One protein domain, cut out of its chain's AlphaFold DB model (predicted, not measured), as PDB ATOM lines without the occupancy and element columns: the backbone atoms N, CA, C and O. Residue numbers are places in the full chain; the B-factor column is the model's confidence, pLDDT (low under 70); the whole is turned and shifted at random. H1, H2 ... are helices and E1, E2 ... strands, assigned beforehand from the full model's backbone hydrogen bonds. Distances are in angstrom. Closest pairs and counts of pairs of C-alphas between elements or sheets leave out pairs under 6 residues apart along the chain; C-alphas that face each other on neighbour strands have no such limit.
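Overview. This is residues 21 to 115 and 134 to 143 of the 143 residues of the protein "Protein hyper-sensitivity-related 4" of Nicotiana attenuata (UniProt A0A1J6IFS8). A small wall of three antiparallel strands has the short helix H3 packed over one face, while the long helix H1 only grazes the wall near its edge strand E1, and H4 is off the wall, beyond the edge strand E2. H2 and H5 are toward opposite ends of the long axis, where residues 110 to 115 stick out as a free arm. The printed part has 105 residues, with five named helices and three named strands in the order H1 H2 E1 H3 H4 E2 H5 E3; the sheet's order is E1 E3 E2, and the class is mixed, helices and strands. The whole is only just compact, close to loose, with a radius of gyration of the C-alphas of 15.3 A and spans of 48 by 38 by 22 A.

Along the chain. H1, residues 27 to 42, begins at C-alpha 27 (-2.563, 33.216, -2.646) and measures 22.7 A. H2, residues 44 to 49, measures 9.0 A. E1, residues 56 to 62, begins at C-alpha 56 (-19.769, 35.603, 9.792) and is 20.4 A long. H3 is residues 68 to 75, 11.1 A, and H4 is residues 86 to 95, 14.2 A. E2, residues 101 to 104, measures 10.1 A, and H5, residues 111 to 115, measures 7.1 A. E3, residues 136 to 142, is 20.2 A long and ends at C-alpha 142 (-17.250, 38.516, 13.113).

Arrangement. E3 is the inner strand. It is antiparallel to E1 at 167 degrees, with N 58 and O 140 within hydrogen-bond range at 2.8 A. It is antiparallel to E2 at 156 degrees, with N 104 and O 139 at 2.8 A. H3 is on the sheet at a height of 9.6 A, over E3, and runs along the strands, at 5 degrees to E3 on the local plane; the closest C-alphas of H3 and E3 are those of Lys 68 and Val 138, 7.1 A apart. H1 only grazes the sheet, with its residues 33 to 41; its closest C-alphas with E1 are those of Phe 40 and Arg 56, 7.3 A. H1 and H3 are near each other, with 5 pairs of C-alphas within 10 A. H1 and H2 meet only through their link. H4 is only just not on the sheet, with 4 pairs of C-alphas within 10 A, and is apart from H3. H2 and H5 are not on the sheet. Every O i to N i+4 pair is within hydrogen-bond range in H1, H2, H3 and H4; in H5 it is 0 of 1, and 0 of 2 for O i to N i+3.

Size, cuts and confidence. The two C-alphas farthest apart are those of Lys 49 and Asp 115, 48.3 A. Residues 116 to 133 are not printed, and C-alphas 115 and 134 are 14.1 A apart across this cut. Of the links that are printed whole, none is long. The mean pLDDT of the printed part is 75.4; it is under 70 at residues 75 to 87, 97 to 100, 106 to 115 and 134.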
ATOM      1  N   GLN A  21       1.264  40.339   3.336       70.19
ATOM      2  CA  GLN A  21       2.345  40.009   2.394       70.19
ATOM      3  C   GLN A  21       3.358  38.997   2.941       70.19
ATOM      4  O   GLN A  21       3.860  38.179   2.180       70.19
ATOM      5  N   THR A  22       3.633  39.027   4.244       76.62
ATOM      6  CA  THR A  22       4.609  38.137   4.895       76.62
ATOM      7  C   THR A  22       4.042  36.760   5.230       76.62
ATOM      8  O   THR A  22       4.775  35.888   5.689       76.62
ATOM      9  N   LEU A  23       2.736  36.558   5.049       77.31
ATOM     10  CA  LEU A  23       2.085  35.300   5.371       77.31
ATOM     11  C   LEU A  23       2.353  34.243   4.291       77.31
ATOM     12  O   LEU A  23       1.916  34.386   3.148       77.31
ATOM     13  N   ALA A  24       3.008  33.154   4.686       74.00
ATOM     14  CA  ALA A  24       3.215  31.979   3.851       74.00
ATOM     15  C   ALA A  24       1.927  31.136   3.778       74.00
ATOM     16  O   ALA A  24       1.722  30.218   4.567       74.00
ATOM     17  N   MET A  25       1.043  31.482   2.844       76.38
ATOM     18  CA  MET A  25      -0.186  30.747   2.533       76.38
ATOM     19  C   MET A  25      -0.459  30.826   1.031       76.38
ATOM     20  O   MET A  25       0.001  31.756   0.363       76.38
ATOM     21  N   ASP A  26      -1.233  29.877   0.512       83.38
ATOM     22  CA  ASP A  26      -1.706  29.931  -0.863       83.38
ATOM     23  C   ASP A  26      -2.448  31.250  -1.159       83.38
ATOM     24  O   ASP A  26      -3.313  31.710  -0.401       83.38
ATOM     25  N   VAL A  27      -2.077  31.881  -2.274       80.75
ATOM     26  CA  VAL A  27      -2.563  33.216  -2.646       80.75
ATOM     27  C   VAL A  27      -4.055  33.182  -2.974       80.75
ATOM     28  O   VAL A  27      -4.777  34.121  -2.633       80.75
ATOM     29  N   GLU A  28      -4.553  32.098  -3.566       85.94
ATOM     30  CA  GLU A  28      -5.966  31.967  -3.922       85.94
ATOM     31  C   GLU A  28      -6.841  31.841  -2.668       85.94
ATOM     32  O   GLU A  28      -7.847  32.549  -2.523       85.94
ATOM     33  N   GLN A  29      -6.426  31.010  -1.705       83.25
ATOM     34  CA  GLN A  29      -7.102  30.889  -0.406       83.25
ATOM     35  C   GLN A  29      -7.170  32.233   0.322       83.25
ATOM     36  O   GLN A  29      -8.208  32.633   0.861       83.25
ATOM     37  N   LYS A  30      -6.059  32.958   0.285       79.00
ATOM     38  CA  LYS A  30      -5.882  34.259   0.911       79.00
ATOM     39  C   LYS A  30      -6.792  35.327   0.302       79.00
ATOM     40  O   LYS A  30      -7.498  36.037   1.024       79.00
ATOM     41  N   GLU A  31      -6.849  35.400  -1.024       84.12
ATOM     42  CA  GLU A  31      -7.765  36.293  -1.733       84.12
ATOM     43  C   GLU A  31      -9.233  35.954  -1.481       84.12
ATOM     44  O   GLU A  31     -10.064  36.856  -1.344       84.12
ATOM     45  N   ARG A  32      -9.570  34.662  -1.418       88.62
ATOM     46  CA  ARG A  32     -10.938  34.205  -1.161       88.62
ATOM     47  C   ARG A  32     -11.445  34.703   0.190       88.62
ATOM     48  O   ARG A  32     -12.590  35.153   0.266       88.62
ATOM     49  N   ILE A  33     -10.610  34.655   1.230       84.88
ATOM     50  CA  ILE A  33     -10.960  35.156   2.566       84.88
ATOM     51  C   ILE A  33     -11.206  36.669   2.515       84.88
ATOM     52  O   ILE A  33     -12.265  37.126   2.944       84.88
ATOM     53  N   VAL A  34     -10.300  37.445   1.913       82.50
ATOM     54  CA  VAL A  34     -10.453  38.911   1.816       82.50
ATOM     55  C   VAL A  34     -11.689  39.314   1.013       82.50
ATOM     56  O   VAL A  34     -12.456  40.174   1.451       82.50
ATOM     57  N   LYS A  35     -11.937  38.669  -0.131       87.94
ATOM     58  CA  LYS A  35     -13.127  38.924  -0.963       87.94
ATOM     59  C   LYS A  35     -14.425  38.632  -0.204       87.94
ATOM     60  O   LYS A  35     -15.425  39.327  -0.393       87.94
ATOM     61  N   ASP A  36     -14.432  37.606   0.643       90.06
ATOM     62  CA  ASP A  36     -15.593  37.271   1.465       90.06
ATOM     63  C   ASP A  36     -15.807  38.268   2.613       90.06
ATOM     64  O   ASP A  36     -16.944  38.676   2.856       90.06
ATOM     65  N   LEU A  37     -14.728  38.719   3.259       85.25
ATOM     66  CA  LEU A  37     -14.774  39.746   4.302       85.25
ATOM     67  C   LEU A  37     -15.301  41.081   3.763       85.25
ATOM     68  O   LEU A  37     -16.236  41.645   4.330       85.25
ATOM     69  N   ASP A  38     -14.783  41.544   2.623       84.94
ATOM     70  CA  ASP A  38     -15.260  42.761   1.953       84.94
ATOM     71  C   ASP A  38     -16.758  42.663   1.609       84.94
ATOM     72  O   ASP A  38     -17.554  43.574   1.864       84.94
ATOM     73  N   ARG A  39     -17.186  41.495   1.113       88.81
ATOM     74  CA  ARG A  39     -18.599  41.208   0.847       88.81
ATOM     75  C   ARG A  39     -19.440  41.221   2.125       88.81
ATOM     76  O   ARG A  39     -20.569  41.715   2.088       88.81
ATOM     77  N   PHE A  40     -18.943  40.660   3.224       86.94
ATOM     78  CA  PHE A  40     -19.645  40.626   4.506       86.94
ATOM     79  C   PHE A  40     -19.861  42.039   5.061       86.94
ATOM     80  O   PHE A  40     -20.999  42.384   5.404       86.94
ATOM     81  N   VAL A  41     -18.816  42.876   5.043       83.19
ATOM     82  CA  VAL A  41     -18.867  44.275   5.499       83.19
ATOM     83  C   VAL A  41     -19.893  45.075   4.690       83.19
ATOM     84  O   VAL A  41     -20.773  45.727   5.257       83.19
ATOM     85  N   LYS A  42     -19.871  44.949   3.357       86.69
ATOM     86  CA  LYS A  42     -20.796  45.659   2.450       86.69
ATOM     87  C   LYS A  42     -22.259  45.225   2.586       86.69
ATOM     88  O   LYS A  42     -23.160  45.962   2.192       86.69
ATOM     89  N   ARG A  43     -22.532  44.030   3.123       88.25
ATOM     90  CA  ARG A  43     -23.886  43.450   3.188       88.25
ATOM     91  C   ARG A  43     -24.634  43.718   4.494       88.25
ATOM     92  O   ARG A  43     -25.733  43.188   4.638       88.25
ATOM     93  N   LYS A  44     -24.134  44.572   5.395       84.56
ATOM     94  CA  LYS A  44     -24.830  44.949   6.647       84.56
ATOM     95  C   LYS A  44     -26.323  45.223   6.454       84.56
ATOM     96  O   LYS A  44     -27.176  44.647   7.126       84.56
ATOM     97  N   GLU A  45     -26.631  46.051   5.460       85.19
ATOM     98  CA  GLU A  45     -27.998  46.467   5.158       85.19
ATOM     99  C   GLU A  45     -28.862  45.327   4.607       85.19
ATOM    100  O   GLU A  45     -30.051  45.229   4.904       85.19
ATOM    101  N   TYR A  46     -28.264  44.420   3.833       87.94
ATOM    102  CA  TYR A  46     -28.956  43.238   3.331       87.94
ATOM    103  C   TYR A  46     -29.381  42.319   4.481       87.94
ATOM    104  O   TYR A  46     -30.536  41.904   4.521       87.94
ATOM    105  N   TYR A  47     -28.487  42.058   5.442       86.25
ATOM    106  CA  TYR A  47     -28.797  41.243   6.623       86.25
ATOM    107  C   TYR A  47     -29.933  41.853   7.453       86.25
ATOM    108  O   TYR A  47     -30.842  41.129   7.863       86.25
ATOM    109  N   ARG A  48     -29.937  43.186   7.600       85.56
ATOM    110  CA  ARG A  48     -31.027  43.931   8.247       85.56
ATOM    111  C   ARG A  48     -32.367  43.729   7.535       85.56
ATOM    112  O   ARG A  48     -33.360  43.441   8.195       85.56
ATOM    113  N   LYS A  49     -32.393  43.821   6.199       92.56
ATOM    114  CA  LYS A  49     -33.616  43.655   5.385       92.56
ATOM    115  C   LYS A  49     -34.226  42.259   5.482       92.56
ATOM    116  O   LYS A  49     -35.444  42.135   5.480       92.56
ATOM    117  N   VAL A  50     -33.399  41.219   5.560       92.94
ATOM    118  CA  VAL A  50     -33.870  39.824   5.642       92.94
ATOM    119  C   VAL A  50     -34.014  39.316   7.083       92.94
ATOM    120  O   VAL A  50     -34.184  38.115   7.280       92.94
ATOM    121  N   VAL A  51     -33.913  40.206   8.083       88.94
ATOM    122  CA  VAL A  51     -34.008  39.891   9.524       88.94
ATOM    123  C   VAL A  51     -33.049  38.759   9.929       88.94
ATOM    124  O   VAL A  51     -33.359  37.891  10.743       88.94
ATOM    125  N   LYS A  52     -31.847  38.744   9.340       86.00
ATOM    126  CA  LYS A  52     -30.781  37.803   9.706       86.00
ATOM    127  C   LYS A  52     -29.737  38.507  10.554       86.00
ATOM    128  O   LYS A  52     -29.359  39.643  10.279       86.00
ATOM    129  N   ALA A  53     -29.221  37.799  11.554       85.00
ATOM    130  CA  ALA A  53     -28.092  38.280  12.339       85.00
ATOM    131  C   ALA A  53     -26.887  38.537  11.418       85.00
ATOM    132  O   ALA A  53     -26.459  37.637  10.693       85.00
ATOM    133  N   TRP A  54     -26.346  39.756  11.448       85.81
ATOM    134  CA  TRP A  54     -25.163  40.140  10.678       85.81
ATOM    135  C   TRP A  54     -23.907  39.575  11.346       85.81
ATOM    136  O   TRP A  54     -23.247  40.240  12.130       85.81
ATOM    137  N   LYS A  55     -23.651  38.287  11.106       87.56
ATOM    138  CA  LYS A  55     -22.520  37.537  11.665       87.56
ATOM    139  C   LYS A  55     -21.855  36.693  10.580       87.56
ATOM    140  O   LYS A  55     -22.541  36.207   9.673       87.56
ATOM    141  N   ARG A  56     -20.542  36.478  10.692       88.19
ATOM    142  CA  ARG A  56     -19.769  35.603   9.792       88.19
ATOM    143  C   ARG A  56     -18.783  34.762  10.592       88.19
ATOM    144  O   ARG A  56     -18.043  35.310  11.394       88.19
ATOM    145  N   GLY A  57     -18.800  33.448  10.380       89.25
ATOM    146  CA  GLY A  57     -17.879  32.512  11.020       89.25
ATOM    147  C   GLY A  57     -16.871  31.946  10.021       89.25
ATOM    148  O   GLY A  57     -17.274  31.601   8.908       89.25
ATOM    149  N   TYR A  58     -15.609  31.816  10.424       87.75
ATOM    150  CA  TYR A  58     -14.568  31.077   9.706       87.75
ATOM    151  C   TYR A  58     -13.967  30.014  10.622       87.75
ATOM    152  O   TYR A  58     -13.800  30.236  11.818       87.75
ATOM    153  N   LEU A  59     -13.632  28.867  10.038       88.56
ATOM    154  CA  LEU A  59     -12.865  27.810  10.683       88.56
ATOM    155  C   LEU A  59     -11.577  27.634   9.883       88.56
ATOM    156  O   LEU A  59     -11.637  27.316   8.693       88.56
ATOM    157  N   LEU A  60     -10.439  27.876  10.522       85.50
ATOM    158  CA  LEU A  60      -9.116  27.618   9.968       85.50
ATOM    159  C   LEU A  60      -8.591  26.336  10.608       85.50
ATOM    160  O   LEU A  60      -8.562  26.246  11.831       85.50
ATOM    161  N   TYR A  61      -8.188  25.360   9.803       87.12
ATOM    162  CA  TYR A  61      -7.686  24.071  10.276       87.12
ATOM    163  C   TYR A  61      -6.464  23.638   9.466       87.12
ATOM    164  O   TYR A  61      -6.236  24.137   8.362       87.12
ATOM    165  N   GLY A  62      -5.657  22.761  10.053       85.19
ATOM    166  CA  GLY A  62      -4.454  22.196   9.446       85.19
ATOM    167  C   GLY A  62      -3.310  22.070  10.456       85.19
ATOM    168  O   GLY A  62      -3.472  22.482  11.614       85.19
ATOM    169  N   PRO A  63      -2.137  21.576  10.034       83.75
ATOM    170  CA  PRO A  63      -1.012  21.305  10.931       83.75
ATOM    171  C   PRO A  63      -0.609  22.517  11.795       83.75
ATOM    172  O   PRO A  63      -0.768  23.667  11.354       83.75
ATOM    173  N   PRO A  64      -0.106  22.335  13.030       81.69
ATOM    174  CA  PRO A  64       0.408  23.432  13.850       81.69
ATOM    175  C   PRO A  64       1.551  24.168  13.134       81.69
ATOM    176  O   PRO A  64       2.276  23.596  12.325       81.69
ATOM    177  N   GLY A  65       1.695  25.473  13.388       78.62
ATOM    178  CA  GLY A  65       2.752  26.286  12.766       78.62
ATOM    179  C   GLY A  65       2.492  26.727  11.317       78.62
ATOM    180  O   GLY A  65       3.310  27.441  10.748       78.62
ATOM    181  N   THR A  66       1.334  26.405  10.732       81.31
ATOM    182  CA  THR A  66       0.929  26.826   9.366       81.31
ATOM    183  C   THR A  66       0.435  28.275   9.258       81.31
ATOM    184  O   THR A  66      -0.162  28.666   8.260       81.31
ATOM    185  N   GLY A  67       0.650  29.098  10.289       79.19
ATOM    186  CA  GLY A  67       0.325  30.525  10.236       79.19
ATOM    187  C   GLY A  67      -1.165  30.870  10.328       79.19
ATOM    188  O   GLY A  67      -1.534  31.980   9.965       79.19
ATOM    189  N   LYS A  68      -2.033  29.982  10.841       83.75
ATOM    190  CA  LYS A  68      -3.469  30.271  11.062       83.75
ATOM    191  C   LYS A  68      -3.690  31.527  11.917       83.75
ATOM    192  O   LYS A  68      -4.390  32.437  11.489       83.75
ATOM    193  N   SER A  69      -3.049  31.613  13.082       80.00
ATOM    194  CA  SER A  69      -3.133  32.792  13.959       80.00
ATOM    195  C   SER A  69      -2.490  34.021  13.315       80.00
ATOM    196  O   SER A  69      -3.045  35.118  13.363       80.00
ATOM    197  N   SER A  70      -1.371  33.832  12.608       80.56
ATOM    198  CA  SER A  70      -0.699  34.903  11.863       80.56
ATOM    199  C   SER A  70      -1.558  35.458  10.723       80.56
ATOM    200  O   SER A  70      -1.513  36.657  10.470       80.56
ATOM    201  N   LEU A  71      -2.365  34.623  10.055       80.88
ATOM    202  CA  LEU A  71      -3.334  35.052   9.045       80.88
ATOM    203  C   LEU A  71      -4.379  35.966   9.665       80.88
ATOM    204  O   LEU A  71      -4.704  37.000   9.090       80.88
ATOM    205  N   ILE A  72      -4.901  35.594  10.832       79.19
ATOM    206  CA  ILE A  72      -5.917  36.403  11.490       79.19
ATOM    207  C   ILE A  72      -5.324  37.751  11.918       79.19
ATOM    208  O   ILE A  72      -5.903  38.787  11.591       79.19
ATOM    209  N   ALA A  73      -4.147  37.737  12.551       76.12
ATOM    210  CA  ALA A  73      -3.432  38.947  12.957       76.12
ATOM    211  C   ALA A  73      -3.068  39.857  11.765       76.12
ATOM    212  O   ALA A  73      -3.062  41.077  11.889       76.12
ATOM    213  N   ALA A  74      -2.807  39.273  10.592       74.25
ATOM    214  CA  ALA A  74      -2.497  40.010   9.369       74.25
ATOM    215  C   ALA A  74      -3.717  40.663   8.695       74.25
ATOM    216  O   ALA A  74      -3.547  41.592   7.904       74.25
ATOM    217  N   ILE A  75      -4.928  40.151   8.935       69.62
ATOM    218  CA  ILE A  75      -6.164  40.683   8.340       69.62
ATOM    219  C   ILE A  75      -6.819  41.700   9.282       69.62
ATOM    220  O   ILE A  75      -7.402  42.676   8.812       69.62
ATOM    221  N   TYR A  76      -6.718  41.499  10.596       66.44
ATOM    222  CA  TYR A  76      -7.362  42.358  11.580       66.44
ATOM    223  C   TYR A  76      -6.503  42.544  12.825       66.44
ATOM    224  O   TYR A  76      -5.837  41.617  13.276       66.44
ATOM    225  N   TYR A  77      -6.602  43.734  13.421       55.41
ATOM    226  CA  TYR A  77      -6.150  43.977  14.787       55.41
ATOM    227  C   TYR A  77      -6.960  43.081  15.716       55.41
ATOM    228  O   TYR A  77      -8.147  43.318  15.947       55.41
ATOM    229  N   LEU A  78      -6.337  41.995  16.152       50.81
ATOM    230  CA  LEU A  78      -7.008  40.927  16.857       50.81
ATOM    231  C   LEU A  78      -6.551  40.893  18.309       50.81
ATOM    232  O   LEU A  78      -5.360  40.777  18.575       50.81
ATOM    233  N   GLU A  79      -7.504  40.951  19.232       53.78
ATOM    234  CA  GLU A  79      -7.268  40.734  20.655       53.78
ATOM    235  C   GLU A  79      -7.645  39.293  21.017       53.78
ATOM    236  O   GLU A  79      -8.762  38.844  20.750       53.78
ATOM    237  N   LEU A  80      -6.701  38.559  21.607       47.78
ATOM    238  CA  LEU A  80      -6.919  37.219  22.146       47.78
ATOM    239  C   LEU A  80      -7.080  37.336  23.661       47.78
ATOM    240  O   LEU A  80      -6.167  37.776  24.357       47.78
ATOM    241  N   THR A  81      -8.237  36.937  24.184       52.00
ATOM    242  CA  THR A  81      -8.449  36.791  25.629       52.00
ATOM    243  C   THR A  81      -8.506  35.307  25.958       52.00
ATOM    244  O   THR A  81      -9.310  34.574  25.382       52.00
ATOM    245  N   GLU A  82      -7.666  34.845  26.885       53.31
ATOM    246  CA  GLU A  82      -7.720  33.464  27.367       53.31
ATOM    247  C   GLU A  82      -9.014  33.260  28.173       53.31
ATOM    248  O   GLU A  82      -9.219  33.874  29.223       53.31
ATOM    249  N   VAL A  83      -9.910  32.393  27.694       59.00
ATOM    250  CA  VAL A  83     -11.187  32.115  28.361       59.00
ATOM    251  C   VAL A  83     -11.157  30.729  28.998       59.00
ATOM    252  O   VAL A  83     -11.267  29.715  28.317       59.00
ATOM    253  N   LYS A  84     -11.070  30.681  30.332       58.81
ATOM    254  CA  LYS A  84     -10.960  29.422  31.101       58.81
ATOM    255  C   LYS A  84     -12.300  28.791  31.482       58.81
ATOM    256  O   LYS A  84     -12.339  27.624  31.861       58.81
ATOM    257  N   LYS A  85     -13.405  29.547  31.436       63.84
ATOM    258  CA  LYS A  85     -14.739  29.079  31.857       63.84
ATOM    259  C   LYS A  85     -15.804  29.406  30.815       63.84
ATOM    260  O   LYS A  85     -15.841  30.504  30.264       63.84
ATOM    261  N   HIS A  86     -16.768  28.501  30.634       66.44
ATOM    262  CA  HIS A  86     -17.916  28.717  29.739       66.44
ATOM    263  C   HIS A  86     -18.749  29.962  30.091       66.44
ATOM    264  O   HIS A  86     -19.284  30.628  29.203       66.44
ATOM    265  N   SER A  87     -18.861  30.298  31.380       69.75
ATOM    266  CA  SER A  87     -19.541  31.515  31.839       69.75
ATOM    267  C   SER A  87     -18.843  32.785  31.352       69.75
ATOM    268  O   SER A  87     -19.516  33.745  30.974       69.75
ATOM    269  N   ASP A  88     -17.510  32.768  31.309       70.38
ATOM    270  CA  ASP A  88     -16.701  33.885  30.828       70.38
ATOM    271  C   ASP A  88     -16.804  34.017  29.308       70.38
ATOM    272  O   ASP A  88     -16.979  35.129  28.823       70.38
ATOM    273  N   LEU A  89     -16.864  32.902  28.566       70.62
ATOM    274  CA  LEU A  89     -17.127  32.921  27.119       70.62
ATOM    275  C   LEU A  89     -18.478  33.567  26.805       70.62
ATOM    276  O   LEU A  89     -18.580  34.434  25.937       70.62
ATOM    277  N   ARG A  90     -19.532  33.172  27.532       70.44
ATOM    278  CA  ARG A  90     -20.870  33.752  27.363       70.44
ATOM    279  C   ARG A  90     -20.876  35.244  27.688       70.44
ATOM    280  O   ARG A  90     -21.526  36.005  26.977       70.44
ATOM    281  N   ARG A  91     -20.170  35.658  28.741       73.25
ATOM    282  CA  ARG A  91     -20.051  37.066  29.135       73.25
ATOM    283  C   ARG A  91     -19.279  37.873  28.091       73.25
ATOM    284  O   ARG A  91     -19.777  38.910  27.668       73.25
ATOM    285  N   LEU A  92     -18.150  37.361  27.604       72.06
ATOM    286  CA  LEU A  92     -17.343  37.981  26.555       72.06
ATOM    287  C   LEU A  92     -18.150  38.146  25.261       72.06
ATOM    288  O   LEU A  92     -18.194  39.239  24.710       72.06
ATOM    289  N   LEU A  93     -18.891  37.109  24.845       71.94
ATOM    290  CA  LEU A  93     -19.803  37.136  23.693       71.94
ATOM    291  C   LEU A  93     -20.938  38.162  23.822       71.94
ATOM    292  O   LEU A  93     -21.542  38.508  22.808       71.94
ATOM    293  N   LEU A  94     -21.309  38.569  25.034       74.06
ATOM    294  CA  LEU A  94     -22.335  39.589  25.267       74.06
ATOM    295  C   LEU A  94     -21.729  40.989  25.414       74.06
ATOM    296  O   LEU A  94     -22.388  41.957  25.054       74.06
ATOM    297  N   ALA A  95     -20.501  41.085  25.928       72.00
ATOM    298  CA  ALA A  95     -19.802  42.341  26.179       72.00
ATOM    299  C   ALA A  95     -19.071  42.897  24.944       72.00
ATOM    300  O   ALA A  95     -18.843  44.102  24.877       72.00
ATOM    301  N   THR A  96     -18.714  42.057  23.963       71.06
ATOM    302  CA  THR A  96     -18.015  42.520  22.752       71.06
ATOM    303  C   THR A  96     -18.891  43.474  21.941       71.06
ATOM    304  O   THR A  96     -20.051  43.178  21.644       71.06
ATOM    305  N   ALA A  97     -18.320  44.615  21.552       66.12
ATOM    306  CA  ALA A  97     -19.006  45.623  20.752       66.12
ATOM    307  C   ALA A  97     -19.367  45.108  19.346       66.12
ATOM    308  O   ALA A  97     -18.745  44.188  18.816       66.12
ATOM    309  N   ASN A  98     -20.355  45.732  18.704       64.38
ATOM    310  CA  ASN A  98     -20.598  45.515  17.274       64.38
ATOM    311  C   ASN A  98     -19.412  46.070  16.464       64.38
ATOM    312  O   ASN A  98     -18.848  47.095  16.846       64.38
ATOM    313  N   ASN A  99     -19.082  45.444  15.332       69.00
ATOM    314  CA  ASN A  99     -17.834  45.643  14.584       69.00
ATOM    315  C   ASN A  99     -16.592  45.106  15.325       69.00
ATOM    316  O   ASN A  99     -15.513  45.690  15.229       69.00
ATOM    317  N   SER A 100     -16.748  44.012  16.071       69.88
ATOM    318  CA  SER A 100     -15.633  43.305  16.706       69.88
ATOM    319  C   SER A 100     -15.447  41.925  16.095       69.88
ATOM    320  O   SER A 100     -16.336  41.350  15.455       69.88
ATOM    321  N   ILE A 101     -14.248  41.399  16.292       71.00
ATOM    322  CA  ILE A 101     -13.860  40.084  15.828       71.00
ATOM    323  C   ILE A 101     -13.493  39.268  17.048       71.00
ATOM    324  O   ILE A 101     -12.605  39.640  17.806       71.00
ATOM    325  N   LEU A 102     -14.192  38.155  17.223       75.62
ATOM    326  CA  LEU A 102     -13.902  37.194  18.267       75.62
ATOM    327  C   LEU A 102     -13.120  36.029  17.679       75.62
ATOM    328  O   LEU A 102     -13.567  35.417  16.707       75.62
ATOM    329  N   VAL A 103     -12.009  35.681  18.314       74.69
ATOM    330  CA  VAL A 103     -11.237  34.486  17.978       74.69
ATOM    331  C   VAL A 103     -11.198  33.536  19.140       74.69
ATOM    332  O   VAL A 103     -11.026  33.934  20.288       74.69
ATOM    333  N   VAL A 104     -11.388  32.271  18.804       75.38
ATOM    334  CA  VAL A 104     -11.296  31.143  19.709       75.38
ATOM    335  C   VAL A 104     -10.259  30.202  19.111       75.38
ATOM    336  O   VAL A 104     -10.515  29.548  18.097       75.38
ATOM    337  N   GLU A 105      -9.068  30.197  19.696       74.75
ATOM    338  CA  GLU A 105      -7.992  29.273  19.333       74.75
ATOM    339  C   GLU A 105      -8.143  27.947  20.087       74.75
ATOM    340  O   GLU A 105      -8.867  27.872  21.082       74.75
ATOM    341  N   ASP A 106      -7.478  26.907  19.582       69.06
ATOM    342  CA  ASP A 106      -7.288  25.622  20.267       69.06
ATOM    343  C   ASP A 106      -8.583  24.952  20.757       69.06
ATOM    344  O   ASP A 106      -8.663  24.354  21.833       69.06
ATOM    345  N   ILE A 107      -9.618  25.007  19.916       69.69
ATOM    346  CA  ILE A 107     -10.958  24.479  20.218       69.69
ATOM    347  C   ILE A 107     -11.022  22.950  20.384       69.69
ATOM    348  O   ILE A 107     -12.032  22.447  20.872       69.69
ATOM    349  N   ASP A 108      -9.968  22.211  20.022       65.75
ATOM    350  CA  ASP A 108      -9.918  20.742  20.099       65.75
ATOM    351  C   ASP A 108      -9.028  20.200  21.239       65.75
ATOM    352  O   ASP A 108      -9.001  18.992  21.473       65.75
ATOM    353  N   CYS A 109      -8.352  21.054  22.019       54.97
ATOM    354  CA  CYS A 109      -7.328  20.628  22.991       54.97
ATOM    355  C   CYS A 109      -7.816  19.760  24.171       54.97
ATOM    356  O   CYS A 109      -6.997  19.311  24.974       54.97
ATOM    357  N   SER A 110      -9.121  19.512  24.328       49.97
ATOM    358  CA  SER A 110      -9.631  18.739  25.475       49.97
ATOM    359  C   SER A 110      -9.630  17.223  25.276       49.97
ATOM    360  O   SER A 110      -9.639  16.492  26.267       49.97
ATOM    361  N   VAL A 111      -9.620  16.739  24.030       49.53
ATOM    362  CA  VAL A 111      -9.874  15.312  23.769       49.53
ATOM    363  C   VAL A 111      -8.594  14.480  23.927       49.53
ATOM    364  O   VAL A 111      -8.621  13.435  24.572       49.53
ATOM    365  N   ASP A 112      -7.438  15.001  23.506       49.34
ATOM    366  CA  ASP A 112      -6.167  14.253  23.535       49.34
ATOM    367  C   ASP A 112      -5.521  14.123  24.925       49.34
ATOM    368  O   ASP A 112      -4.668  13.257  25.156       49.34
ATOM    369  N   LEU A 113      -5.898  14.974  25.884       44.84
ATOM    370  CA  LEU A 113      -5.345  14.928  27.244       44.84
ATOM    371  C   LEU A 113      -5.911  13.761  28.065       44.84
ATOM    372  O   LEU A 113      -5.203  13.233  28.924       44.84
ATOM    373  N   GLN A 114      -7.145  13.321  27.786       49.34
ATOM    374  CA  GLN A 114      -7.716  12.141  28.444       49.34
ATOM    375  C   GLN A 114      -7.154  10.836  27.871       49.34
ATOM    376  O   GLN A 114      -6.831   9.933  28.645       49.34
ATOM    377  N   ASP A 115      -6.907  10.774  26.562       51.59
ATOM    378  CA  ASP A 115      -6.316   9.586  25.934       51.59
ATOM    379  C   ASP A 115      -4.851   9.378  26.350       51.59
ATOM    380  O   ASP A 115      -4.427   8.247  26.603       51.59
ATOM    381  N   GLU A 134      -1.760  15.804  13.374       69.69
ATOM    382  CA  GLU A 134      -2.251  16.668  14.449       69.69
ATOM    383  C   GLU A 134      -2.711  18.002  13.836       69.69
ATOM    384  O   GLU A 134      -1.901  18.844  13.444       69.69
ATOM    385  N   GLU A 135      -4.024  18.183  13.681       76.88
ATOM    386  CA  GLU A 135      -4.615  19.400  13.133       76.88
ATOM    387  C   GLU A 135      -5.009  20.352  14.263       76.88
ATOM    388  O   GLU A 135      -5.835  20.035  15.116       76.88
ATOM    389  N   SER A 136      -4.481  21.575  14.223       80.06
ATOM    390  CA  SER A 136      -4.955  22.660  15.085       80.06
ATOM    391  C   SER A 136      -6.078  23.415  14.379       80.06
ATOM    392  O   SER A 136      -5.957  23.760  13.195       80.06
ATOM    393  N   LYS A 137      -7.158  23.704  15.113       81.94
ATOM    394  CA  LYS A 137      -8.301  24.479  14.629       81.94
ATOM    395  C   LYS A 137      -8.421  25.818  15.350       81.94
ATOM    396  O   LYS A 137      -8.305  25.903  16.569       81.94
ATOM    397  N   VAL A 138      -8.732  26.858  14.581       79.19
ATOM    398  CA  VAL A 138      -9.013  28.212  15.068       79.19
ATOM    399  C   VAL A 138     -10.353  28.673  14.506       79.19
ATOM    400  O   VAL A 138     -10.575  28.639  13.292       79.19
ATOM    401  N   TYR A 139     -11.254  29.111  15.384       80.81
ATOM    402  CA  TYR A 139     -12.560  29.645  15.014       80.81
ATOM    403  C   TYR A 139     -12.595  31.167  15.148       80.81
ATOM    404  O   TYR A 139     -12.209  31.734  16.165       80.81
ATOM    405  N   LEU A 140     -13.112  31.825  14.117       80.25
ATOM    406  CA  LEU A 140     -13.214  33.275  14.004       80.25
ATOM    407  C   LEU A 140     -14.682  33.654  13.807       80.25
ATOM    408  O   LEU A 140     -15.307  33.202  12.849       80.25
ATOM    409  N   LEU A 141     -15.231  34.510  14.667       80.94
ATOM    410  CA  LEU A 141     -16.587  35.042  14.558       80.94
ATOM    411  C   LEU A 141     -16.567  36.566  14.455       80.94
ATOM    412  O   LEU A 141     -16.205  37.257  15.404       80.94
ATOM    413  N   LEU A 142     -17.054  37.087  13.335       78.88
ATOM    414  CA  LEU A 142     -17.250  38.516  13.113       78.88
ATOM    415  C   LEU A 142     -18.677  38.921  13.489       78.88
ATOM    416  O   LEU A 142     -19.636  38.203  13.156       78.88
ATOM    417  N   ARG A 143     -18.808  40.072  14.159       75.00
ATOM    418  CA  ARG A 143     -20.071  40.659  14.627       75.00
ATOM    419  C   ARG A 143     -20.201  42.140  14.300       75.00
ATOM    420  O   ARG A 143     -19.172  42.845  14.307       75.00
TER     421      ARG A 143